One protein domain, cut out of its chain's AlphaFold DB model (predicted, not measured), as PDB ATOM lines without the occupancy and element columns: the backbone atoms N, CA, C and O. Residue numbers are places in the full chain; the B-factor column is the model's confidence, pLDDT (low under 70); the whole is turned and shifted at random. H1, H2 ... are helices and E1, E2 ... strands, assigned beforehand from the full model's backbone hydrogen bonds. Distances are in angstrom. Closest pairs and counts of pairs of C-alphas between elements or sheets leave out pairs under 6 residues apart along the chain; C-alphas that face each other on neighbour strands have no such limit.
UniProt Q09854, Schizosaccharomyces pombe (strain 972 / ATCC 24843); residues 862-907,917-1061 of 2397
ATOM      1  N   GLN A 862      58.850 -46.877  23.235       90.97
ATOM      2  CA  GLN A 862      58.910 -46.774  24.697       90.97
ATOM      3  C   GLN A 862      59.266 -45.360  25.155       90.97
ATOM      4  O   GLN A 862      59.819 -44.557  24.405       90.97
ATOM      5  N   LYS A 863      58.934 -45.039  26.410       87.43
ATOM      6  CA  LYS A 863      59.207 -43.734  27.024       87.43
ATOM      7  C   LYS A 863      59.900 -43.914  28.361       87.43
ATOM      8  O   LYS A 863      59.347 -44.528  29.270       87.43
ATOM      9  N   GLU A 864      61.070 -43.305  28.499       84.81
ATOM     10  CA  GLU A 864      61.855 -43.285  29.731       84.81
ATOM     11  C   GLU A 864      62.372 -41.863  29.980       84.81
ATOM     12  O   GLU A 864      62.907 -41.220  29.080       84.81
ATOM     13  N   ASN A 865      62.185 -41.335  31.196       80.98
ATOM     14  CA  ASN A 865      62.667 -40.004  31.601       80.98
ATOM     15  C   ASN A 865      62.331 -38.870  30.602       80.98
ATOM     16  O   ASN A 865      63.189 -38.060  30.257       80.98
ATOM     17  N   ASN A 866      61.077 -38.814  30.128       74.63
ATOM     18  CA  ASN A 866      60.576 -37.884  29.097       74.63
ATOM     19  C   ASN A 866      61.193 -38.013  27.691       74.63
ATOM     20  O   ASN A 866      60.774 -37.276  26.800       74.63
ATOM     21  N   SER A 867      62.106 -38.954  27.458       83.62
ATOM     22  CA  SER A 867      62.629 -39.260  26.124       83.62
ATOM     23  C   SER A 867      61.914 -40.486  25.561       83.62
ATOM     24  O   SER A 867      61.749 -41.492  26.254       83.62
ATOM     25  N   VAL A 868      61.458 -40.394  24.316       88.39
ATOM     26  CA  VAL A 868      60.846 -41.515  23.593       88.39
ATOM     27  C   VAL A 868      61.920 -42.180  22.743       88.39
ATOM     28  O   VAL A 868      62.729 -41.487  22.131       88.39
ATOM     29  N   TYR A 869      61.958 -43.506  22.730       92.85
ATOM     30  CA  TYR A 869      62.932 -44.271  21.959       92.85
ATOM     31  C   TYR A 869      62.308 -45.505  21.309       92.85
ATOM     32  O   TYR A 869      61.277 -46.013  21.759       92.85
ATOM     33  N   ILE A 870      62.962 -45.980  20.252       93.48
ATOM     34  CA  ILE A 870      62.625 -47.190  19.509       93.48
ATOM     35  C   ILE A 870      63.406 -48.354  20.109       93.48
ATOM     36  O   ILE A 870      64.635 -48.319  20.156       93.48
ATOM     37  N   LYS A 871      62.699 -49.387  20.552       94.29
ATOM     38  CA  LYS A 871      63.260 -50.679  20.933       94.29
ATOM     39  C   LYS A 871      63.094 -51.643  19.763       94.29
ATOM     40  O   LYS A 871      62.039 -52.251  19.591       94.29
ATOM     41  N   HIS A 872      64.126 -51.758  18.941       94.01
ATOM     42  CA  HIS A 872      64.066 -52.539  17.713       94.01
ATOM     43  C   HIS A 872      63.885 -54.048  17.955       94.01
ATOM     44  O   HIS A 872      64.420 -54.615  18.907       94.01
ATOM     45  N   ALA A 873      63.155 -54.703  17.049       92.38
ATOM     46  CA  ALA A 873      62.981 -56.159  17.001       92.38
ATOM     47  C   ALA A 873      63.394 -56.771  15.643       92.38
ATOM     48  O   ALA A 873      63.186 -57.959  15.413       92.38
ATOM     49  N   ALA A 874      63.961 -55.965  14.740       94.61
ATOM     50  CA  ALA A 874      64.278 -56.324  13.356       94.61
ATOM     51  C   ALA A 874      65.711 -56.852  13.205       94.61
ATOM     52  O   ALA A 874      66.499 -56.347  12.406       94.61
ATOM     53  N   ILE A 875      66.081 -57.852  14.009       93.95
ATOM     54  CA  ILE A 875      67.404 -58.473  13.895       93.95
ATOM     55  C   ILE A 875      67.517 -59.096  12.496       93.95
ATOM     56  O   ILE A 875      66.649 -59.859  12.079       93.95
ATOM     57  N   GLY A 876      68.564 -58.713  11.767       93.97
ATOM     58  CA  GLY A 876      68.725 -58.993  10.339       93.97
ATOM     59  C   GLY A 876      68.725 -57.739   9.464       93.97
ATOM     60  O   GLY A 876      69.189 -57.816   8.337       93.97
ATOM     61  N   ALA A 877      68.276 -56.583   9.965       96.07
ATOM     62  CA  ALA A 877      68.341 -55.333   9.209       96.07
ATOM     63  C   ALA A 877      69.788 -54.849   9.041       96.07
ATOM     64  O   ALA A 877      70.622 -55.013   9.936       96.07
ATOM     65  N   ASP A 878      70.054 -54.185   7.922       95.85
ATOM     66  CA  ASP A 878      71.281 -53.424   7.681       95.85
ATOM     67  C   ASP A 878      71.057 -51.940   7.979       95.85
ATOM     68  O   ASP A 878      71.881 -51.295   8.634       95.85
ATOM     69  N   MET A 879      69.904 -51.416   7.559       97.51
ATOM     70  CA  MET A 879      69.510 -50.030   7.779       97.51
ATOM     71  C   MET A 879      68.046 -49.916   8.192       97.51
ATOM     72  O   MET A 879      67.230 -50.810   7.954       97.51
ATOM     73  N   PHE A 880      67.708 -48.791   8.812       97.14
ATOM     74  CA  PHE A 880      66.339 -48.425   9.138       97.14
ATOM     75  C   PHE A 880      66.112 -46.918   9.001       97.14
ATOM     76  O   PHE A 880      67.037 -46.120   9.141       97.14
ATOM     77  N   ARG A 881      64.859 -46.525   8.784       95.30
ATOM     78  CA  ARG A 881      64.379 -45.141   8.901       95.30
ATOM     79  C   ARG A 881      63.034 -45.125   9.611       95.30
ATOM     80  O   ARG A 881      62.351 -46.150   9.675       95.30
ATOM     81  N   TYR A 882      62.632 -43.982  10.155       94.09
ATOM     82  CA  TYR A 882      61.343 -43.880  10.837       94.09
ATOM     83  C   TYR A 882      60.608 -42.571  10.558       94.09
ATOM     84  O   TYR A 882      61.200 -41.570  10.159       94.09
ATOM     85  N   SER A 883      59.297 -42.594  10.794       91.46
ATOM     86  CA  SER A 883      58.401 -41.447  10.693       91.46
ATOM     87  C   SER A 883      57.528 -41.339  11.946       91.46
ATOM     88  O   SER A 883      56.983 -42.335  12.425       91.46
ATOM     89  N   LEU A 884      57.391 -40.119  12.479       87.30
ATOM     90  CA  LEU A 884      56.531 -39.784  13.630       87.30
ATOM     91  C   LEU A 884      55.242 -39.052  13.221       87.30
ATOM     92  O   LEU A 884      54.399 -38.742  14.062       87.30
ATOM     93  N   ASP A 885      55.096 -38.755  11.933       82.46
ATOM     94  CA  ASP A 885      53.993 -38.000  11.342       82.46
ATOM     95  C   ASP A 885      53.279 -38.807  10.239       82.46
ATOM     96  O   ASP A 885      52.652 -38.252   9.331       82.46
ATOM     97  N   PHE A 886      53.324 -40.135  10.387       84.49
ATOM     98  CA  PHE A 886      52.601 -41.119   9.588       84.49
ATOM     99  C   PHE A 886      53.002 -41.116   8.099       84.49
ATOM    100  O   PHE A 886      52.175 -40.943   7.204       84.49
ATOM    101  N   GLY A 887      54.310 -41.230   7.848       81.32
ATOM    102  CA  GLY A 887      54.909 -41.244   6.513       81.32
ATOM    103  C   GLY A 887      54.914 -39.876   5.830       81.32
ATOM    104  O   GLY A 887      55.159 -39.792   4.627       81.32
ATOM    105  N   SER A 888      54.612 -38.797   6.565       78.13
ATOM    106  CA  SER A 888      54.610 -37.450   5.995       78.13
ATOM    107  C   SER A 888      56.021 -36.915   5.798       78.13
ATOM    108  O   SER A 888      56.280 -36.281   4.778       78.13
ATOM    109  N   THR A 889      56.902 -37.184   6.757       82.78
ATOM    110  CA  THR A 889      58.346 -37.001   6.674       82.78
ATOM    111  C   THR A 889      59.041 -38.228   7.258       82.78
ATOM    112  O   THR A 889      58.557 -38.851   8.209       82.78
ATOM    113  N   TRP A 890      60.175 -38.590   6.668       89.16
ATOM    114  CA  TRP A 890      61.023 -39.690   7.114       89.16
ATOM    115  C   TRP A 890      62.372 -39.141   7.567       89.16
ATOM    116  O   TRP A 890      62.832 -38.112   7.070       89.16
ATOM    117  N   THR A 891      63.011 -39.817   8.518       92.22
ATOM    118  CA  THR A 891      64.437 -39.598   8.766       92.22
ATOM    119  C   THR A 891      65.271 -40.130   7.605       92.22
ATOM    120  O   THR A 891      64.837 -41.034   6.891       92.22
ATOM    121  N   GLU A 892      66.506 -39.648   7.494       91.72
ATOM    122  CA  GLU A 892      67.540 -40.332   6.712       91.72
ATOM    123  C   GLU A 892      67.677 -41.794   7.163       91.72
ATOM    124  O   GLU A 892      67.419 -42.119   8.333       91.72
ATOM    125  N   TRP A 893      68.096 -42.666   6.247       95.02
ATOM    126  CA  TRP A 893      68.430 -44.049   6.571       95.02
ATOM    127  C   TRP A 893      69.637 -44.104   7.514       95.02
ATOM    128  O   TRP A 893      70.642 -43.419   7.327       95.02
ATOM    129  N   GLN A 894      69.527 -44.918   8.560       95.00
ATOM    130  CA  GLN A 894      70.536 -45.092   9.600       95.00
ATOM    131  C   GLN A 894      70.951 -46.555   9.683       95.00
ATOM    132  O   GLN A 894      70.140 -47.454   9.473       95.00
ATOM    133  N   THR A 895      72.210 -46.803  10.034       94.71
ATOM    134  CA  THR A 895      72.727 -48.159  10.246       94.71
ATOM    135  C   THR A 895      72.030 -48.831  11.425       94.71
ATOM    136  O   THR A 895      71.945 -48.247  12.507       94.71
ATOM    137  N   TYR A 896      71.589 -50.072  11.246       94.62
ATOM    138  CA  TYR A 896      70.993 -50.871  12.311       94.62
ATOM    139  C   TYR A 896      72.071 -51.546  13.173       94.62
ATOM    140  O   TYR A 896      72.831 -52.381  12.684       94.62
ATOM    141  N   ASP A 897      72.117 -51.227  14.469       89.21
ATOM    142  CA  ASP A 897      73.034 -51.830  15.455       89.21
ATOM    143  C   ASP A 897      72.305 -52.579  16.594       89.21
ATOM    144  O   ASP A 897      72.940 -53.152  17.479       89.21
ATOM    145  N   GLY A 898      70.966 -52.584  16.571       84.85
ATOM    146  CA  GLY A 898      70.100 -53.189  17.588       84.85
ATOM    147  C   GLY A 898      70.011 -52.429  18.917       84.85
ATOM    148  O   GLY A 898      69.315 -52.897  19.822       84.85
ATOM    149  N   ASN A 899      70.668 -51.273  19.053       90.55
ATOM    150  CA  ASN A 899      70.554 -50.420  20.235       90.55
ATOM    151  C   ASN A 899      69.224 -49.654  20.248       90.55
ATOM    152  O   ASN A 899      68.535 -49.528  19.240       90.55
ATOM    153  N   ASN A 900      68.849 -49.111  21.408       91.62
ATOM    154  CA  ASN A 900      67.661 -48.264  21.513       91.62
ATOM    155  C   ASN A 900      67.900 -46.904  20.831       91.62
ATOM    156  O   ASN A 900      68.809 -46.169  21.222       91.62
ATOM    157  N   THR A 901      67.040 -46.527  19.883       92.66
ATOM    158  CA  THR A 901      67.176 -45.277  19.112       92.66
ATOM    159  C   THR A 901      66.303 -44.173  19.700       92.66
ATOM    160  O   THR A 901      65.076 -44.246  19.640       92.66
ATOM    161  N   TYR A 902      66.901 -43.119  20.263       90.80
ATOM    162  CA  TYR A 902      66.148 -41.987  20.820       90.80
ATOM    163  C   TYR A 902      65.523 -41.120  19.716       90.80
ATOM    164  O   TYR A 902      66.214 -40.615  18.834       90.80
ATOM    165  N   CYS A 903      64.208 -40.922  19.790       86.29
ATOM    166  CA  CYS A 903      63.419 -40.148  18.836       86.29
ATOM    167  C   CYS A 903      63.353 -38.673  19.244       86.29
ATOM    168  O   CYS A 903      63.023 -38.349  20.389       86.29
ATOM    169  N   ASN A 904      63.574 -37.759  18.298       76.28
ATOM    170  CA  ASN A 904      63.304 -36.341  18.526       76.28
ATOM    171  C   ASN A 904      61.813 -36.055  18.294       76.28
ATOM    172  O   ASN A 904      61.340 -36.060  17.159       76.28
ATOM    173  N   LEU A 905      61.063 -35.800  19.368       68.58
ATOM    174  CA  LEU A 905      59.641 -35.442  19.316       68.58
ATOM    175  C   LEU A 905      59.438 -33.992  18.830       68.58
ATOM    176  O   LEU A 905      58.864 -33.158  19.526       68.58
ATOM    177  N   SER A 906      59.897 -33.670  17.625       57.34
ATOM    178  CA  SER A 906      59.617 -32.407  16.936       57.34
ATOM    179  C   SER A 906      58.690 -32.667  15.744       57.34
ATOM    180  O   SER A 906      59.072 -32.442  14.606       57.34
ATOM    181  N   GLY A 907      57.512 -33.254  15.979       52.72
ATOM    182  CA  GLY A 907      56.806 -33.962  14.898       52.72
ATOM    183  C   GLY A 907      55.594 -33.282  14.272       52.72
ATOM    184  O   GLY A 907      55.238 -33.615  13.149       52.72
ATOM    185  N   LYS A 917      45.676 -38.317  19.050       79.18
ATOM    186  CA  LYS A 917      46.073 -38.509  20.449       79.18
ATOM    187  C   LYS A 917      47.152 -39.584  20.547       79.18
ATOM    188  O   LYS A 917      47.078 -40.584  19.827       79.18
ATOM    189  N   GLY A 918      48.078 -39.390  21.482       83.69
ATOM    190  CA  GLY A 918      49.232 -40.264  21.668       83.69
ATOM    191  C   GLY A 918      50.275 -40.095  20.564       83.69
ATOM    192  O   GLY A 918      50.088 -39.327  19.622       83.69
ATOM    193  N   HIS A 919      51.363 -40.838  20.686       85.83
ATOM    194  CA  HIS A 919      52.456 -40.860  19.721       85.83
ATOM    195  C   HIS A 919      52.329 -42.113  18.856       85.83
ATOM    196  O   HIS A 919      51.932 -43.161  19.359       85.83
ATOM    197  N   HIS A 920      52.645 -41.993  17.572       89.51
ATOM    198  CA  HIS A 920      52.680 -43.107  16.631       89.51
ATOM    199  C   HIS A 920      54.029 -43.095  15.924       89.51
ATOM    200  O   HIS A 920      54.568 -42.017  15.665       89.51
ATOM    201  N   ILE A 921      54.557 -44.273  15.617       91.54
ATOM    202  CA  ILE A 921      55.782 -44.418  14.844       91.54
ATOM    203  C   ILE A 921      55.614 -45.485  13.769       91.54
ATOM    204  O   ILE A 921      55.070 -46.557  14.030       91.54
ATOM    205  N   MET A 922      56.147 -45.191  12.589       93.13
ATOM    206  CA  MET A 922      56.348 -46.152  11.509       93.13
ATOM    207  C   MET A 922      57.852 -46.345  11.352       93.13
ATOM    208  O   MET A 922      58.567 -45.363  11.158       93.13
ATOM    209  N   VAL A 923      58.344 -47.579  11.461       95.51
ATOM    210  CA  VAL A 923      59.765 -47.895  11.267       95.51
ATOM    211  C   VAL A 923      59.896 -48.823  10.074       95.51
ATOM    212  O   VAL A 923      59.314 -49.906  10.073       95.51
ATOM    213  N   GLN A 924      60.655 -48.393   9.073       95.67
ATOM    214  CA  GLN A 924      60.963 -49.171   7.883       95.67
ATOM    215  C   GLN A 924      62.390 -49.705   7.977       95.67
ATOM    216  O   GLN A 924      63.291 -48.998   8.427       95.67
ATOM    217  N   TYR A 925      62.584 -50.945   7.544       97.27
ATOM    218  CA  TYR A 925      63.856 -51.647   7.574       97.27
ATOM    219  C   TYR A 925      64.236 -52.124   6.178       97.27
ATOM    220  O   TYR A 925      63.371 -52.480   5.380       97.27
ATOM    221  N   TRP A 926      65.535 -52.189   5.927       96.83
ATOM    222  CA  TRP A 926      66.112 -52.762   4.719       96.83
ATOM    223  C   TRP A 926      67.213 -53.753   5.093       96.83
ATOM    224  O   TRP A 926      67.916 -53.565   6.096       96.83
ATOM    225  N   SER A 927      67.350 -54.814   4.300       95.12
ATOM    226  CA  SER A 927      68.477 -55.738   4.407       95.12
ATOM    227  C   SER A 927      69.004 -56.153   3.042       95.12
ATOM    228  O   SER A 927      68.247 -56.652   2.203       95.12
ATOM    229  N   GLU A 928      70.323 -56.052   2.887       94.44
ATOM    230  CA  GLU A 928      71.055 -56.407   1.669       94.44
ATOM    231  C   GLU A 928      70.842 -57.882   1.307       94.44
ATOM    232  O   GLU A 928      70.550 -58.217   0.163       94.44
ATOM    233  N   LEU A 929      70.890 -58.786   2.296       93.91
ATOM    234  CA  LEU A 929      70.713 -60.228   2.061       93.91
ATOM    235  C   LEU A 929      69.318 -60.597   1.543       93.91
ATOM    236  O   LEU A 929      69.127 -61.709   1.057       93.91
ATOM    237  N   THR A 930      68.352 -59.696   1.696       93.79
ATOM    238  CA  THR A 930      66.969 -59.881   1.250       93.79
ATOM    239  C   THR A 930      66.620 -59.055   0.024       93.79
ATOM    240  O   THR A 930      65.547 -59.265  -0.536       93.79
ATOM    241  N   GLY A 931      67.481 -58.100  -0.345       93.96
ATOM    242  CA  GLY A 931      67.284 -57.236  -1.502       93.96
ATOM    243  C   GLY A 931      65.994 -56.421  -1.470       93.96
ATOM    244  O   GLY A 931      65.371 -56.261  -2.515       93.96
ATOM    245  N   SER A 932      65.516 -56.026  -0.286       95.29
ATOM    246  CA  SER A 932      64.191 -55.421  -0.126       95.29
ATOM    247  C   SER A 932      64.127 -54.481   1.077       95.29
ATOM    248  O   SER A 932      64.599 -54.810   2.170       95.29
ATOM    249  N   SER A 933      63.480 -53.327   0.896       94.93
ATOM    250  CA  SER A 933      63.059 -52.421   1.975       94.93
ATOM    251  C   SER A 933      61.569 -52.558   2.323       94.93
ATOM    252  O   SER A 933      61.011 -51.729   3.052       94.93
ATOM    253  N   ASN A 934      60.895 -53.614   1.849       94.95
ATOM    254  CA  ASN A 934      59.468 -53.871   2.080       94.95
ATOM    255  C   ASN A 934      59.153 -54.443   3.483       94.95
ATOM    256  O   ASN A 934      58.235 -55.253   3.659       94.95
ATOM    257  N   TYR A 935      59.901 -54.023   4.506       94.50
ATOM    258  CA  TYR A 935      59.705 -54.427   5.898       94.50
ATOM    259  C   TYR A 935      59.376 -53.206   6.744       94.50
ATOM    260  O   TYR A 935      60.198 -52.307   6.902       94.50
ATOM    261  N   MET A 936      58.183 -53.177   7.328       93.48
ATOM    262  CA  MET A 936      57.746 -52.068   8.170       93.48
ATOM    263  C   MET A 936      57.053 -52.583   9.421       93.48
ATOM    264  O   MET A 936      56.301 -53.557   9.368       93.48
ATOM    265  N   GLN A 937      57.315 -51.923  10.545       93.91
ATOM    266  CA  GLN A 937      56.657 -52.181  11.814       93.91
ATOM    267  C   GLN A 937      56.190 -50.871  12.440       93.91
ATOM    268  O   GLN A 937      56.957 -49.917  12.573       93.91
ATOM    269  N   GLU A 938      54.928 -50.851  12.845       93.92
ATOM    270  CA  GLU A 938      54.288 -49.697  13.462       93.92
ATOM    271  C   GLU A 938      54.085 -49.895  14.969       93.92
ATOM    272  O   GLU A 938      54.053 -51.025  15.477       93.92
ATOM    273  N   SER A 939      53.949 -48.792  15.705       92.89
ATOM    274  CA  SER A 939      53.675 -48.815  17.144       92.89
ATOM    275  C   SER A 939      53.037 -47.523  17.635       92.89
ATOM    276  O   SER A 939      53.266 -46.446  17.083       92.89
ATOM    277  N   ASP A 940      52.277 -47.626  18.724       90.01
ATOM    278  CA  ASP A 940      51.633 -46.500  19.388       90.01
ATOM    279  C   ASP A 940      52.000 -46.440  20.872       90.01
ATOM    280  O   ASP A 940      52.060 -47.454  21.568       90.01
ATOM    281  N   LEU A 941      52.161 -45.217  21.373       87.76
ATOM    282  CA  LEU A 941      52.411 -44.897  22.773       87.76
ATOM    283  C   LEU A 941      51.353 -43.899  23.264       87.76
ATOM    284  O   LEU A 941      50.972 -42.974  22.546       87.76
ATOM    285  N   GLU A 942      50.886 -44.060  24.506       85.28
ATOM    286  CA  GLU A 942      49.794 -43.250  25.087       85.28
ATOM    287  C   GLU A 942      48.460 -43.369  24.301       85.28
ATOM    288  O   GLU A 942      47.603 -42.485  24.365       85.28
ATOM    289  N   TYR A 943      48.255 -44.486  23.585       83.96
ATOM    290  CA  TYR A 943      47.007 -44.848  22.904       83.96
ATOM    291  C   TYR A 943      46.674 -46.340  23.155       83.96
ATOM    292  O   TYR A 943      47.577 -47.170  23.090       83.96
ATOM    293  N   PRO A 944      45.420 -46.711  23.494       78.92
ATOM    294  CA  PRO A 944      45.104 -48.047  24.027       78.92
ATOM    295  C   PRO A 944      44.966 -49.172  22.984       78.92
ATOM    296  O   PRO A 944      44.982 -50.342  23.360       78.92
ATOM    297  N   TYR A 945      44.805 -48.852  21.697       81.73
ATOM    298  CA  TYR A 945      44.485 -49.823  20.638       81.73
ATOM    299  C   TYR A 945      45.519 -49.787  19.510       81.73
ATOM    300  O   TYR A 945      46.233 -48.799  19.374       81.73
ATOM    301  N   LYS A 946      45.578 -50.835  18.678       84.27
ATOM    302  CA  LYS A 946      46.443 -50.828  17.484       84.27
ATOM    303  C   LYS A 946      45.932 -49.813  16.472       84.27
ATOM    304  O   LYS A 946      44.735 -49.819  16.174       84.27
ATOM    305  N   ARG A 947      46.810 -48.972  15.929       85.46
ATOM    306  CA  ARG A 947      46.423 -47.952  14.957       85.46
ATOM    307  C   ARG A 947      47.343 -47.978  13.740       85.46
ATOM    308  O   ARG A 947      48.443 -47.462  13.801       85.46
ATOM    309  N   TRP A 948      46.826 -48.505  12.629       85.85
ATOM    310  CA  TRP A 948      47.491 -48.476  11.315       85.85
ATOM    311  C   TRP A 948      47.190 -47.229  10.484       85.85
ATOM    312  O   TRP A 948      47.678 -47.122   9.376       85.85
ATOM    313  N   PHE A 949      46.299 -46.343  10.935       86.71
ATOM    314  CA  PHE A 949      46.077 -45.021  10.336       86.71
ATOM    315  C   PHE A 949      45.662 -44.036  11.433       86.71
ATOM    316  O   PHE A 949      44.877 -44.400  12.308       86.71
ATOM    317  N   PRO A 950      46.115 -42.775  11.415       79.98
ATOM    318  CA  PRO A 950      45.803 -41.800  12.462       79.98
ATOM    319  C   PRO A 950      44.321 -41.396  12.476       79.98
ATOM    320  O   PRO A 950      43.710 -41.164  13.528       79.98
ATOM    321  N   HIS A 951      43.738 -41.305  11.287       79.73
ATOM    322  CA  HIS A 951      42.353 -40.967  11.004       79.73
ATOM    323  C   HIS A 951      42.011 -41.494   9.604       79.73
ATOM    324  O   HIS A 951      42.881 -41.688   8.761       79.73
ATOM    325  N   VAL A 952      40.731 -41.789   9.387       83.77
ATOM    326  CA  VAL A 952      40.200 -42.175   8.078       83.77
ATOM    327  C   VAL A 952      38.900 -41.421   7.883       83.77
ATOM    328  O   VAL A 952      38.058 -41.373   8.783       83.77
ATOM    329  N   PHE A 953      38.746 -40.816   6.720       79.65
ATOM    330  CA  PHE A 953      37.581 -40.061   6.303       79.65
ATOM    331  C   PHE A 953      36.919 -40.788   5.132       79.65
ATOM    332  O   PHE A 953      37.578 -41.137   4.164       79.65
ATOM    333  N   MET A 954      35.623 -41.049   5.221       79.54
ATOM    334  CA  MET A 954      34.837 -41.671   4.160       79.54
ATOM    335  C   MET A 954      34.146 -40.568   3.358       79.54
ATOM    336  O   MET A 954      33.153 -40.004   3.816       79.54
ATOM    337  N   ASP A 955      34.684 -40.244   2.185       72.09
ATOM    338  CA  ASP A 955      34.133 -39.224   1.294       72.09
ATOM    339  C   ASP A 955      33.164 -39.872   0.288       72.09
ATOM    340  O   ASP A 955      33.433 -40.927  -0.285       72.09
ATOM    341  N   SER A 956      32.016 -39.235   0.068       67.25
ATOM    342  CA  SER A 956      30.998 -39.641  -0.913       67.25
ATOM    343  C   SER A 956      30.138 -38.436  -1.303       67.25
ATOM    344  O   SER A 956      30.024 -37.480  -0.529       67.25
ATOM    345  N   ASP A 957      29.458 -38.482  -2.448       60.29
ATOM    346  CA  ASP A 957      28.418 -37.501  -2.786       60.29
ATOM    347  C   ASP A 957      27.328 -37.423  -1.701       60.29
ATOM    348  O   ASP A 957      26.834 -36.338  -1.387       60.29
ATOM    349  N   TYR A 958      27.038 -38.538  -1.022       56.09
ATOM    350  CA  TYR A 958      26.147 -38.574   0.139       56.09
ATOM    351  C   TYR A 958      26.638 -37.685   1.296       56.09
ATOM    352  O   TYR A 958      25.846 -37.020   1.967       56.09
ATOM    353  N   THR A 959      27.952 -37.604   1.527       54.06
ATOM    354  CA  THR A 959      28.523 -36.765   2.598       54.06
ATOM    355  C   THR A 959      28.488 -35.265   2.285       54.06
ATOM    356  O   THR A 959      28.628 -34.456   3.197       54.06
ATOM    357  N   GLN A 960      28.234 -34.870   1.029       49.06
ATOM    358  CA  GLN A 960      28.167 -33.456   0.634       49.06
ATOM    359  C   GLN A 960      26.879 -32.760   1.107       49.06
ATOM    360  O   GLN A 960      26.885 -31.556   1.354       49.06
ATOM    361  N   TRP A 961      25.771 -33.499   1.237       45.52
ATOM    362  CA  TRP A 961      24.424 -32.923   1.401       45.52
ATOM    363  C   TRP A 961      23.757 -33.225   2.743       45.52
ATOM    364  O   TRP A 961      22.635 -32.778   2.996       45.52
ATOM    365  N   THR A 962      24.420 -33.998   3.597       43.04
ATOM    366  CA  THR A 962      23.822 -34.560   4.809       43.04
ATOM    367  C   THR A 962      24.200 -33.767   6.062       43.04
ATOM    368  O   THR A 962      24.828 -32.709   6.006       43.04
ATOM    369  N   HIS A 963      23.700 -34.236   7.203       43.29
ATOM    370  CA  HIS A 963      23.722 -33.633   8.539       43.29
ATOM    371  C   HIS A 963      25.056 -32.992   8.982       43.29
ATOM    372  O   HIS A 963      25.023 -32.099   9.830       43.29
ATOM    373  N   ASP A 964      26.188 -33.363   8.376       40.25
ATOM    374  CA  ASP A 964      27.519 -33.193   8.956       40.25
ATOM    375  C   ASP A 964      28.584 -32.649   7.984       40.25
ATOM    376  O   ASP A 964      29.733 -33.100   7.988       40.25
ATOM    377  N   SER A 965      28.247 -31.621   7.197       43.68
ATOM    378  CA  SER A 965      29.205 -30.905   6.333       43.68
ATOM    379  C   SER A 965      30.385 -30.242   7.078       43.68
ATOM    380  O   SER A 965      31.167 -29.544   6.448       43.68
ATOM    381  N   ASP A 966      30.524 -30.425   8.397       43.11
ATOM    382  CA  ASP A 966      31.626 -29.857   9.180       43.11
ATOM    383  C   ASP A 966      32.112 -30.799  10.310       43.11
ATOM    384  O   ASP A 966      32.305 -30.362  11.437       43.11
ATOM    385  N   ILE A 967      32.330 -32.093   9.988       45.57
ATOM    386  CA  ILE A 967      33.002 -33.185  10.764       45.57
ATOM    387  C   ILE A 967      32.081 -34.393  11.083       45.57
ATOM    388  O   ILE A 967      31.818 -34.671  12.248       45.57
ATOM    389  N   ARG A 968      31.655 -35.181  10.073       53.73
ATOM    390  CA  ARG A 968      31.374 -36.643  10.224       53.73
ATOM    391  C   ARG A 968      31.669 -37.504   8.982       53.73
ATOM    392  O   ARG A 968      31.117 -38.584   8.839       53.73
ATOM    393  N   ASN A 969      32.575 -37.113   8.089       65.29
ATOM    394  CA  ASN A 969      33.202 -38.127   7.222       65.29
ATOM    395  C   ASN A 969      34.236 -38.964   8.003       65.29
ATOM    396  O   ASN A 969      34.559 -40.071   7.591       65.29
ATOM    397  N   ARG A 970      34.722 -38.486   9.161       72.06
ATOM    398  CA  ARG A 970      35.698 -39.201  10.000       72.06
ATOM    399  C   ARG A 970      35.118 -40.492  10.581       72.06
ATOM    400  O   ARG A 970      34.223 -40.448  11.417       72.06
ATOM    401  N   MET A 971      35.677 -41.628  10.195       82.05
ATOM    402  CA  MET A 971      35.300 -42.947  10.692       82.05
ATOM    403  C   MET A 971      35.731 -43.145  12.154       82.05
ATOM    404  O   MET A 971      36.740 -42.596  12.609       82.05
ATOM    405  N   LEU A 972      34.964 -43.946  12.894       80.94
ATOM    406  CA  LEU A 972      35.208 -44.249  14.302       80.94
ATOM    407  C   LEU A 972      36.218 -45.403  14.431       80.94
ATOM    408  O   LEU A 972      35.944 -46.489  13.921       80.94
ATOM    409  N   PRO A 973      37.359 -45.219  15.114       81.17
ATOM    410  CA  PRO A 973      38.294 -46.313  15.356       81.17
ATOM    411  C   PRO A 973      37.691 -47.338  16.330       81.17
ATOM    412  O   PRO A 973      37.097 -46.968  17.344       81.17
ATOM    413  N   LEU A 974      37.859 -48.623  16.026       83.08
ATOM    414  CA  LEU A 974      37.453 -49.760  16.855       83.08
ATOM    415  C   LEU A 974      38.656 -50.353  17.606       83.08
ATOM    416  O   LEU A 974      39.807 -50.148  17.229       83.08
ATOM    417  N   GLU A 975      38.392 -51.141  18.653       80.66
ATOM    418  CA  GLU A 975      39.448 -51.730  19.500       80.66
ATOM    419  C   GLU A 975      40.380 -52.691  18.741       80.66
ATOM    420  O   GLU A 975      41.543 -52.857  19.103       80.66
ATOM    421  N   ASN A 976      39.885 -53.302  17.660       79.59
ATOM    422  CA  ASN A 976      40.657 -54.183  16.782       79.59
ATOM    423  C   ASN A 976      41.521 -53.427  15.746       79.59
ATOM    424  O   ASN A 976      42.167 -54.077  14.930       79.59
ATOM    425  N   GLY A 977      41.504 -52.088  15.745       78.68
ATOM    426  CA  GLY A 977      42.230 -51.224  14.806       78.68
ATOM    427  C   GLY A 977      41.531 -50.973  13.465       78.68
ATOM    428  O   GLY A 977      42.052 -50.226  12.641       78.68
ATOM    429  N   SER A 978      40.346 -51.549  13.240       87.12
ATOM    430  CA  SER A 978      39.506 -51.216  12.081       87.12
ATOM    431  C   SER A 978      38.734 -49.912  12.292       87.12
ATOM    432  O   SER A 978      38.544 -49.453  13.418       87.12
ATOM    433  N   PHE A 979      38.269 -49.311  11.202       86.92
ATOM    434  CA  PHE A 979      37.494 -48.077  11.216       86.92
ATOM    435  C   PHE A 979      36.043 -48.369  10.856       86.92
ATOM    436  O   PHE A 979      35.751 -48.914   9.795       86.92
ATOM    437  N   LEU A 980      35.111 -47.991  11.726       81.13
ATOM    438  CA  LEU A 980      33.681 -48.067  11.468       81.13
ATOM    439  C   LEU A 980      33.196 -46.747  10.866       81.13
ATOM    440  O   LEU A 980      33.205 -45.699  11.513       81.13
ATOM    441  N   GLY A 981      32.784 -46.807   9.609       71.53
ATOM    442  CA  GLY A 981      32.107 -45.730   8.907       71.53
ATOM    443  C   GLY A 981      30.636 -45.650   9.289       71.53
ATOM    444  O   GLY A 981      30.053 -46.568   9.866       71.53
ATOM    445  N   TYR A 982      30.031 -44.517   8.955       69.55
ATOM    446  CA  TYR A 982      28.620 -44.262   9.223       69.55
ATOM    447  C   TYR A 982      27.694 -45.067   8.305       69.55
ATOM    448  O   TYR A 982      28.104 -45.642   7.295       69.55
ATOM    449  N   HIS A 983      26.413 -45.092   8.672       73.92
ATOM    450  CA  HIS A 983      25.377 -45.811   7.947       73.92
ATOM    451  C   HIS A 983      24.995 -45.100   6.645       73.92
ATOM    452  O   HIS A 983      24.494 -43.975   6.656       73.92
ATOM    453  N   ILE A 984      25.194 -45.780   5.519       73.96
ATOM    454  CA  ILE A 984      24.863 -45.277   4.186       73.96
ATOM    455  C   ILE A 984      23.414 -45.644   3.883       73.96
ATOM    456  O   ILE A 984      23.061 -46.824   3.819       73.96
ATOM    457  N   ALA A 985      22.569 -44.629   3.719       71.58
ATOM    458  CA  ALA A 985      21.177 -44.745   3.295       71.58
ATOM    459  C   ALA A 985      20.952 -43.832   2.081       71.58
ATOM    460  O   ALA A 985      20.329 -42.776   2.187       71.58
ATOM    461  N   ASP A 986      21.503 -44.237   0.940       66.09
ATOM    462  CA  ASP A 986      21.497 -43.462  -0.302       66.09
ATOM    463  C   ASP A 986      20.755 -44.199  -1.433       66.09
ATOM    464  O   ASP A 986      20.326 -45.345  -1.284       66.09
ATOM    465  N   VAL A 987      20.574 -43.539  -2.575       65.80
ATOM    466  CA  VAL A 987      20.137 -44.185  -3.812       65.80
ATOM    467  C   VAL A 987      21.314 -44.972  -4.391       65.80
ATOM    468  O   VAL A 987      22.315 -44.392  -4.786       65.80
ATOM    469  N   TYR A 988      21.182 -46.294  -4.459       71.68
ATOM    470  CA  TYR A 988      22.219 -47.179  -4.993       71.68
ATOM    471  C   TYR A 988      22.159 -47.248  -6.534       71.68
ATOM    472  O   TYR A 988      21.049 -47.289  -7.082       71.68
ATOM    473  N   PRO A 989      23.304 -47.289  -7.246       69.27
ATOM    474  CA  PRO A 989      24.673 -47.381  -6.726       69.27
ATOM    475  C   PRO A 989      25.182 -46.062  -6.119       69.27
ATOM    476  O   PRO A 989      24.935 -44.996  -6.673       69.27
ATOM    477  N   SER A 990      25.905 -46.151  -4.998       72.14
ATOM    478  CA  SER A 990      26.533 -44.998  -4.327       72.14
ATOM    479  C   SER A 990      28.054 -45.169  -4.327       72.14
ATOM    480  O   SER A 990      28.544 -46.254  -4.000       72.14
ATOM    481  N   ALA A 991      28.773 -44.120  -4.737       77.66
ATOM    482  CA  ALA A 991      30.230 -44.092  -4.851       77.66
ATOM    483  C   ALA A 991      30.867 -43.547  -3.569       77.66
ATOM    484  O   ALA A 991      30.412 -42.535  -3.019       77.66
ATOM    485  N   LEU A 992      31.920 -44.214  -3.102       80.95
ATOM    486  CA  LEU A 992      32.630 -43.891  -1.868       80.95
ATOM    487  C   LEU A 992      34.142 -43.994  -2.063       80.95
ATOM    488  O   LEU A 992      34.621 -44.820  -2.829       80.95
ATOM    489  N   GLN A 993      34.898 -43.207  -1.310       82.72
ATOM    490  CA  GLN A 993      36.351 -43.327  -1.195       82.72
ATOM    491  C   GLN A 993      36.772 -43.124   0.261       82.72
ATOM    492  O   GLN A 993      36.110 -42.405   1.015       82.72
ATOM    493  N   PHE A 994      37.887 -43.728   0.657       87.43
ATOM    494  CA  PHE A 994      38.525 -43.456   1.938       87.43
ATOM    495  C   PHE A 994      39.691 -42.498   1.735       87.43
ATOM    496  O   PHE A 994      40.495 -42.649   0.826       87.43
ATOM    497  N   ASN A 995      39.795 -41.506   2.594       83.47
ATOM    498  CA  ASN A 995      40.805 -40.469   2.558       83.47
ATOM    499  C   ASN A 995      41.458 -40.417   3.935       83.47
ATOM    500  O   ASN A 995      40.759 -40.311   4.939       83.47
ATOM    501  N   VAL A 996      42.781 -40.516   4.000       80.35
ATOM    502  CA  VAL A 996      43.487 -40.527   5.287       80.35
ATOM    503  C   VAL A 996      43.547 -39.115   5.859       80.35
ATOM    504  O   VAL A 996      43.117 -38.903   6.978       80.35
ATOM    505  N   TRP A 997      43.972 -38.110   5.093       74.60
ATOM    506  CA  TRP A 997      44.220 -36.760   5.624       74.60
ATOM    507  C   TRP A 997      42.993 -35.841   5.629       74.60
ATOM    508  O   TRP A 997      43.023 -34.761   6.218       74.60
ATOM    509  N   GLY A 998      41.883 -36.264   5.032       67.44
ATOM    510  CA  GLY A 998      40.643 -35.496   5.001       67.44
ATOM    511  C   GLY A 998      40.734 -34.316   4.035       67.44
ATOM    512  O   GLY A 998      41.222 -34.451   2.918       67.44
ATOM    513  N   LEU A 999      40.211 -33.150   4.416       62.28
ATOM    514  CA  LEU A 999      40.194 -31.972   3.542       62.28
ATOM    515  C   LEU A 999      41.407 -31.079   3.805       62.28
ATOM    516  O   LEU A 999      41.663 -30.735   4.958       62.28
ATOM    517  N   ASN A1000      42.084 -30.632   2.749       58.22
ATOM    518  CA  ASN A1000      43.153 -29.631   2.802       58.22
ATOM    519  C   ASN A1000      42.621 -28.248   3.211       58.22
ATOM    520  O   ASN A1000      41.410 -28.018   3.260       58.22
ATOM    521  N   LYS A1001      43.524 -27.290   3.480       55.92
ATOM    522  CA  LYS A1001      43.156 -25.890   3.787       55.92
ATOM    523  C   LYS A1001      42.286 -25.253   2.693       55.92
ATOM    524  O   LYS A1001      41.453 -24.410   3.006       55.92
ATOM    525  N   ASP A1002      42.429 -25.721   1.453       46.52
ATOM    526  CA  ASP A1002      41.655 -25.290   0.282       46.52
ATOM    527  C   ASP A1002      40.312 -26.024   0.138       46.52
ATOM    528  O   ASP A1002      39.650 -25.932  -0.900       46.52
ATOM    529  N   GLY A1003      39.908 -26.809   1.140       47.23
ATOM    530  CA  GLY A1003      38.626 -27.512   1.192       47.23
ATOM    531  C   GLY A1003      38.491 -28.699   0.251       47.23
ATOM    532  O   GLY A1003      37.500 -29.414   0.324       47.23
ATOM    533  N   LYS A1004      39.453 -28.929  -0.642       53.71
ATOM    534  CA  LYS A1004      39.519 -30.137  -1.472       53.71
ATOM    535  C   LYS A1004      39.986 -31.314  -0.618       53.71
ATOM    536  O   LYS A1004      40.746 -31.110   0.324       53.71
ATOM    537  N   ALA A1005      39.539 -32.528  -0.950       60.71
ATOM    538  CA  ALA A1005      40.118 -33.721  -0.335       60.71
ATOM    539  C   ALA A1005      41.613 -33.725  -0.610       60.71
ATOM    540  O   ALA A1005      42.031 -33.453  -1.741       60.71
ATOM    541  N   ASP A1006      42.381 -34.009   0.428       69.82
ATOM    542  CA  ASP A1006      43.771 -34.335   0.267       69.82
ATOM    543  C   ASP A1006      43.890 -35.524  -0.681       69.82
ATOM    544  O   ASP A1006      43.291 -36.577  -0.471       69.82
ATOM    545  N   LYS A1007      44.614 -35.311  -1.776       72.66
ATOM    546  CA  LYS A1007      44.813 -36.342  -2.789       72.66
ATOM    547  C   LYS A1007      45.991 -37.250  -2.464       72.66
ATOM    548  O   LYS A1007      46.169 -38.232  -3.169       72.66
ATOM    549  N   SER A1008      46.784 -36.943  -1.431       72.99
ATOM    550  CA  SER A1008      48.021 -37.679  -1.161       72.99
ATOM    551  C   SER A1008      47.760 -39.114  -0.700       72.99
ATOM    552  O   SER A1008      48.490 -40.020  -1.092       72.99
ATOM    553  N   PHE A1009      46.687 -39.335   0.065       80.09
ATOM    554  CA  PHE A1009      46.289 -40.660   0.547       80.09
ATOM    555  C   PHE A1009      44.789 -40.902   0.367       80.09
ATOM    556  O   PHE A1009      43.993 -40.700   1.289       80.09
ATOM    557  N   ILE A1010      44.425 -41.367  -0.829       83.06
ATOM    558  CA  ILE A1010      43.075 -41.820  -1.167       83.06
ATOM    559  C   ILE A1010      43.114 -43.316  -1.477       83.06
ATOM    560  O   ILE A1010      43.899 -43.754  -2.313       83.06
ATOM    561  N   TYR A1011      42.235 -44.061  -0.815       87.39
ATOM    562  CA  TYR A1011      41.962 -45.472  -1.040       87.39
ATOM    563  C   TYR A1011      40.575 -45.638  -1.662       87.39
ATOM    564  O   TYR A1011      39.563 -45.205  -1.098       87.39
ATOM    565  N   GLY A1012      40.526 -46.324  -2.792       87.41
ATOM    566  CA  GLY A1012      39.303 -46.717  -3.480       87.41
ATOM    567  C   GLY A1012      39.480 -48.088  -4.116       87.41
ATOM    568  O   GLY A1012      40.460 -48.773  -3.839       87.41
ATOM    569  N   SER A1013      38.504 -48.530  -4.906       83.09
ATOM    570  CA  SER A1013      38.566 -49.837  -5.563       83.09
ATOM    571  C   SER A1013      38.370 -49.670  -7.058       83.09
ATOM    572  O   SER A1013      37.258 -49.412  -7.507       83.09
ATOM    573  N   LEU A1014      39.422 -49.923  -7.832       69.14
ATOM    574  CA  LEU A1014      39.343 -49.958  -9.296       69.14
ATOM    575  C   LEU A1014      38.393 -51.064  -9.804       69.14
ATOM    576  O   LEU A1014      37.796 -50.957 -10.868       69.14
ATOM    577  N   GLN A1015      38.204 -52.130  -9.017       65.00
ATOM    578  CA  GLN A1015      37.548 -53.372  -9.455       65.00
ATOM    579  C   GLN A1015      36.175 -53.629  -8.838       65.00
ATOM    580  O   GLN A1015      35.625 -54.723  -8.967       65.00
ATOM    581  N   ASN A1016      35.602 -52.645  -8.148       64.91
ATOM    582  CA  ASN A1016      34.333 -52.800  -7.445       64.91
ATOM    583  C   ASN A1016      34.245 -54.089  -6.590       64.91
ATOM    584  O   ASN A1016      33.218 -54.772  -6.529       64.91
ATOM    585  N   ASN A1017      35.362 -54.434  -5.951       74.73
ATOM    586  CA  ASN A1017      35.518 -55.568  -5.048       74.73
ATOM    587  C   ASN A1017      35.814 -55.043  -3.632       74.73
ATOM    588  O   ASN A1017      35.642 -53.855  -3.375       74.73
ATOM    589  N   SER A1018      36.199 -55.905  -2.685       80.08
ATOM    590  CA  SER A1018      36.503 -55.472  -1.310       80.08
ATOM    591  C   SER A1018      37.910 -54.899  -1.126       80.08
ATOM    592  O   SER A1018      38.219 -54.456  -0.024       80.08
ATOM    593  N   PHE A1019      38.778 -54.984  -2.137       83.77
ATOM    594  CA  PHE A1019      40.175 -54.561  -2.057       83.77
ATOM    595  C   PHE A1019      40.286 -53.069  -2.347       83.77
ATOM    596  O   PHE A1019      39.601 -52.552  -3.233       83.77
ATOM    597  N   LEU A1020      41.135 -52.394  -1.578       86.87
ATOM    598  CA  LEU A1020      41.351 -50.961  -1.675       86.87
ATOM    599  C   LEU A1020      42.804 -50.683  -2.036       86.87
ATOM    600  O   LEU A1020      43.685 -51.159  -1.328       86.87
ATOM    601  N   SER A1021      43.030 -49.895  -3.080       85.98
ATOM    602  CA  SER A1021      44.354 -49.497  -3.563       85.98
ATOM    603  C   SER A1021      44.473 -47.980  -3.667       85.98
ATOM    604  O   SER A1021      43.473 -47.242  -3.673       85.98
ATOM    605  N   ARG A1022      45.712 -47.505  -3.739       88.58
ATOM    606  CA  ARG A1022      46.045 -46.135  -4.138       88.58
ATOM    607  C   ARG A1022      46.301 -46.106  -5.643       88.58
ATOM    608  O   ARG A1022      46.647 -47.113  -6.241       88.58
ATOM    609  N   VAL A1023      46.124 -44.932  -6.241       82.92
ATOM    610  CA  VAL A1023      46.420 -44.696  -7.660       82.92
ATOM    611  C   VAL A1023      47.362 -43.512  -7.798       82.92
ATOM    612  O   VAL A1023      47.400 -42.631  -6.929       82.92
ATOM    613  N   SER A1024      48.109 -43.480  -8.895       81.87
ATOM    614  CA  SER A1024      49.012 -42.376  -9.206       81.87
ATOM    615  C   SER A1024      48.258 -41.075  -9.543       81.87
ATOM    616  O   SER A1024      47.107 -41.110  -9.992       81.87
ATOM    617  N   PRO A1025      48.892 -39.897  -9.381       75.95
ATOM    618  CA  PRO A1025      48.298 -38.607  -9.744       75.95
ATOM    619  C   PRO A1025      47.925 -38.454 -11.225       75.95
ATOM    620  O   PRO A1025      47.089 -37.607 -11.542       75.95
ATOM    621  N   SER A1026      48.546 -39.234 -12.117       70.09
ATOM    622  CA  SER A1026      48.273 -39.225 -13.559       70.09
ATOM    623  C   SER A1026      47.087 -40.101 -13.966       70.09
ATOM    624  O   SER A1026      46.636 -39.993 -15.105       70.09
ATOM    625  N   SER A1027      46.563 -40.948 -13.069       73.35
ATOM    626  CA  SER A1027      45.393 -41.771 -13.377       73.35
ATOM    627  C   SER A1027      44.161 -40.897 -13.631       73.35
ATOM    628  O   SER A1027      43.815 -40.019 -12.836       73.35
ATOM    629  N   LEU A1028      43.498 -41.141 -14.764       66.15
ATOM    630  CA  LEU A1028      42.233 -40.494 -15.127       66.15
ATOM    631  C   LEU A1028      41.024 -41.191 -14.486       66.15
ATOM    632  O   LEU A1028      39.930 -40.624 -14.482       66.15
ATOM    633  N   GLU A1029      41.207 -42.403 -13.955       67.64
ATOM    634  CA  GLU A1029      40.141 -43.168 -13.316       67.64
ATOM    635  C   GLU A1029      39.830 -42.645 -11.910       67.64
ATOM    636  O   GLU A1029      40.706 -42.263 -11.129       67.64
ATOM    637  N   GLU A1030      38.544 -42.634 -11.562       69.38
ATOM    638  CA  GLU A1030      38.117 -42.271 -10.215       69.38
ATOM    639  C   GLU A1030      38.404 -43.426  -9.249       69.38
ATOM    640  O   GLU A1030      37.781 -44.484  -9.325       69.38
ATOM    641  N   ASN A1031      39.312 -43.206  -8.293       81.15
ATOM    642  CA  ASN A1031      39.618 -44.184  -7.249       81.15
ATOM    643  C   ASN A1031      38.516 -44.224  -6.172       81.15
ATOM    644  O   ASN A1031      38.667 -43.686  -5.072       81.15
ATOM    645  N   VAL A1032      37.383 -44.843  -6.512       82.84
ATOM    646  CA  VAL A1032      36.175 -44.969  -5.679       82.84
ATOM    647  C   VAL A1032      35.654 -46.408  -5.709       82.84
ATOM    648  O   VAL A1032      35.791 -47.098  -6.708       82.84
ATOM    649  N   PHE A1033      35.024 -46.884  -4.636       84.29
ATOM    650  CA  PHE A1033      34.306 -48.163  -4.610       84.29
ATOM    651  C   PHE A1033      32.790 -47.933  -4.613       84.29
ATOM    652  O   PHE A1033      32.296 -46.961  -4.031       84.29
ATOM    653  N   TYR A1034      32.031 -48.832  -5.248       81.16
ATOM    654  CA  TYR A1034      30.584 -48.684  -5.395       81.16
ATOM    655  C   TYR A1034      29.817 -49.694  -4.547       81.16
ATOM    656  O   TYR A1034      29.919 -50.910  -4.713       81.16
ATOM    657  N   ILE A1035      28.907 -49.203  -3.707       79.79
ATOM    658  CA  ILE A1035      27.881 -50.068  -3.123       79.79
ATOM    659  C   ILE A1035      26.760 -50.191  -4.154       79.79
ATOM    660  O   ILE A1035      25.929 -49.295  -4.287       79.79
ATOM    661  N   GLN A1036      26.752 -51.283  -4.921       76.73
ATOM    662  CA  GLN A1036      25.802 -51.445  -6.031       76.73
ATOM    663  C   GLN A1036      24.371 -51.750  -5.585       76.73
ATOM    664  O   GLN A1036      23.413 -51.285  -6.200       76.73
ATOM    665  N   HIS A1037      24.221 -52.552  -4.530       79.64
ATOM    666  CA  HIS A1037      22.932 -53.108  -4.138       79.64
ATOM    667  C   HIS A1037      22.439 -52.502  -2.819       79.64
ATOM    668  O   HIS A1037      23.231 -52.328  -1.889       79.64
ATOM    669  N   PRO A1038      21.129 -52.232  -2.688       76.10
ATOM    670  CA  PRO A1038      20.541 -51.879  -1.404       76.10
ATOM    671  C   PRO A1038      20.638 -53.048  -0.409       76.10
ATOM    672  O   PRO A1038      20.741 -54.207  -0.825       76.10
ATOM    673  N   PRO A1039      20.560 -52.778   0.905       80.15
ATOM    674  CA  PRO A1039      20.620 -53.830   1.909       80.15
ATOM    675  C   PRO A1039      19.437 -54.809   1.793       80.15
ATOM    676  O   PRO A1039      18.368 -54.438   1.288       80.15
ATOM    677  N   PRO A1040      19.591 -56.070   2.254       80.19
ATOM    678  CA  PRO A1040      18.542 -57.084   2.179       80.19
ATOM    679  C   PRO A1040      17.219 -56.612   2.798       80.19
ATOM    680  O   PRO A1040      17.207 -55.854   3.772       80.19
ATOM    681  N   LYS A1041      16.088 -57.104   2.267       71.51
ATOM    682  CA  LYS A1041      14.727 -56.753   2.722       71.51
ATOM    683  C   LYS A1041      14.567 -56.981   4.233       71.51
ATOM    684  O   LYS A1041      14.363 -58.112   4.655       71.51
ATOM    685  N   SER A1042      14.670 -55.900   5.011       75.00
ATOM    686  CA  SER A1042      14.376 -55.698   6.453       75.00
ATOM    687  C   SER A1042      15.220 -54.533   6.992       75.00
ATOM    688  O   SER A1042      14.796 -53.850   7.925       75.00
ATOM    689  N   TYR A1043      16.368 -54.277   6.356       81.23
ATOM    690  CA  TYR A1043      17.359 -53.269   6.726       81.23
ATOM    691  C   TYR A1043      17.224 -51.984   5.898       81.23
ATOM    692  O   TYR A1043      16.691 -52.007   4.787       81.23
ATOM    693  N   LEU A1044      17.672 -50.856   6.454       76.60
ATOM    694  CA  LEU A1044      17.527 -49.526   5.845       76.60
ATOM    695  C   LEU A1044      18.848 -48.992   5.266       76.60
ATOM    696  O   LEU A1044      18.817 -48.222   4.309       76.60
ATOM    697  N   SER A1045      19.987 -49.395   5.833       78.86
ATOM    698  CA  SER A1045      21.307 -48.838   5.526       78.86
ATOM    699  C   SER A1045      22.410 -49.899   5.507       78.86
ATOM    700  O   SER A1045      22.238 -51.008   6.020       78.86
ATOM    701  N   TRP A1046      23.558 -49.550   4.928       85.10
ATOM    702  CA  TRP A1046      24.801 -50.313   5.052       85.10
ATOM    703  C   TRP A1046      25.730 -49.661   6.072       85.10
ATOM    704  O   TRP A1046      25.959 -48.459   6.030       85.10
ATOM    705  N   SER A1047      26.277 -50.457   6.982       83.39
ATOM    706  CA  SER A1047      27.405 -50.092   7.836       83.39
ATOM    707  C   SER A1047      28.695 -50.478   7.124       83.39
ATOM    708  O   SER A1047      28.869 -51.653   6.807       83.39
ATOM    709  N   VAL A1048      29.590 -49.522   6.888       86.24
ATOM    710  CA  VAL A1048      30.876 -49.780   6.224       86.24
ATOM    711  C   VAL A1048      31.977 -49.874   7.269       86.24
ATOM    712  O   VAL A1048      32.117 -48.979   8.093       86.24
ATOM    713  N   THR A1049      32.768 -50.939   7.247       87.98
ATOM    714  CA  THR A1049      33.960 -51.099   8.087       87.98
ATOM    715  C   THR A1049      35.184 -51.168   7.186       87.98
ATOM    716  O   THR A1049      35.203 -51.971   6.262       87.98
ATOM    717  N   PHE A1050      36.204 -50.362   7.454       90.30
ATOM    718  CA  PHE A1050      37.497 -50.415   6.781       90.30
ATOM    719  C   PHE A1050      38.507 -51.138   7.679       90.30
ATOM    720  O   PHE A1050      38.756 -50.713   8.805       90.30
ATOM    721  N   ASP A1051      39.049 -52.253   7.196       88.30
ATOM    722  CA  ASP A1051      40.154 -52.999   7.797       88.30
ATOM    723  C   ASP A1051      41.466 -52.518   7.161       88.30
ATOM    724  O   ASP A1051      41.797 -52.922   6.038       88.30
ATOM    725  N   PRO A1052      42.217 -51.649   7.856       84.84
ATOM    726  CA  PRO A1052      43.437 -51.092   7.310       84.84
ATOM    727  C   PRO A1052      44.551 -52.128   7.209       84.84
ATOM    728  O   PRO A1052      45.348 -52.041   6.285       84.84
ATOM    729  N   GLN A1053      44.601 -53.139   8.081       81.74
ATOM    730  CA  GLN A1053      45.670 -54.136   8.047       81.74
ATOM    731  C   GLN A1053      45.643 -54.939   6.741       81.74
ATOM    732  O   GLN A1053      46.688 -55.249   6.179       81.74
ATOM    733  N   ARG A1054      44.440 -55.275   6.257       82.24
ATOM    734  CA  ARG A1054      44.248 -56.023   5.003       82.24
ATOM    735  C   ARG A1054      43.980 -55.143   3.787       82.24
ATOM    736  O   ARG A1054      43.809 -55.696   2.706       82.24
ATOM    737  N   ARG A1055      43.858 -53.822   3.969       86.58
ATOM    738  CA  ARG A1055      43.370 -52.878   2.948       86.58
ATOM    739  C   ARG A1055      42.049 -53.349   2.317       86.58
ATOM    740  O   ARG A1055      41.876 -53.367   1.101       86.58
ATOM    741  N   ARG A1056      41.100 -53.771   3.164       87.62
ATOM    742  CA  ARG A1056      39.774 -54.251   2.732       87.62
ATOM    743  C   ARG A1056      38.651 -53.502   3.416       87.62
ATOM    744  O   ARG A1056      38.778 -53.125   4.577       87.62
ATOM    745  N   TYR A1057      37.518 -53.353   2.739       89.26
ATOM    746  CA  TYR A1057      36.283 -52.930   3.396       89.26
ATOM    747  C   TYR A1057      35.265 -54.067   3.488       89.26
ATOM    748  O   TYR A1057      35.236 -54.988   2.673       89.26
ATOM    749  N   TYR A1058      34.400 -53.973   4.493       87.68
ATOM    750  CA  TYR A1058      33.286 -54.877   4.739       87.68
ATOM    751  C   TYR A1058      32.002 -54.063   4.878       87.68
ATOM    752  O   TYR A1058      31.994 -53.007   5.509       87.68
ATOM    753  N   ILE A1059      30.907 -54.564   4.312       86.59
ATOM    754  CA  ILE A1059      29.583 -53.945   4.416       86.59
ATOM    755  C   ILE A1059      28.635 -54.858   5.194       86.59
ATOM    756  O   ILE A1059      28.436 -56.016   4.837       86.59
ATOM    757  N   ASN A1060      28.036 -54.334   6.263       83.77
ATOM    758  CA  ASN A1060      27.093 -55.057   7.119       83.77
ATOM    759  C   ASN A1060      25.727 -54.353   7.113       83.77
ATOM    760  O   ASN A1060      25.677 -53.134   7.280       83.77
ATOM    761  N   PRO A1061      24.601 -55.061   6.921       84.08
ATOM    762  CA  PRO A1061      23.293 -54.418   6.833       84.08
ATOM    763  C   PRO A1061      22.810 -53.930   8.212       84.08
ATOM    764  O   PRO A1061      22.930 -54.645   9.206       84.08
TER     765      PRO A1061
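AT A GLANCE: This is residues 862 to 907 and 917 to 1061 of the 2397 residues of a protein of Schizosaccharomyces pombe (strain 972 / ATCC 24843) (UniProt Q09854). With little regular structure, two lobes are joined by residues 942 to 952: one holds sheets E3-E5-E6 and E1-E2-E4, the other E7-E9-E10 and E8-E11-E12, with long loops. The printed part has 191 residues, 71 in named elements, mostly strand: E1 to E7, H1, then E8 to E12, each sheet antiparallel in the order given. It is only just compact, close to loose, with radius of gyration of the C-alphas 19.2 A, and spans 59 by 37 by 35 A.

HOW THE PARTS SIT: Start at E5, residues 919 to 927, an inner strand: N 924 and O 881 of E3, residues 879 to 883, are 2.9 A apart, as are N 923 and O 937 of E6, residues 932 to 941, its hairpin partner. In the other lobe, E7, residues 953 to 956, has Met 954 closest to Gly 981 of E8, residues 979 to 984, their C-alphas 6.8 A apart. H1, residues 957 to 961, has 0 of 1 O i to N i+4 and 1 of 2 O i to N i+3 pairs within hydrogen-bond range.

IN THESE COORDINATES: Find C-alpha 862 at (58.910, -46.774, 24.697), where E1 runs to 864; E2 is 867 to 870, E4 901 to 903, E9 990 to 995, E10 1033 to 1035, E11 1045 to 1051. E6 measures 27.8 A, and E12, 1056 to 1061, ends at (23.293, -54.418, 6.833).

THE WHOLE: Across the cut, C-alphas 907 and 917 are 12.9 A apart. Links E3 to E4, E6 to E7, H1 to E8 and E9 to E10 are long. Low-confidence residues include 956 to 969.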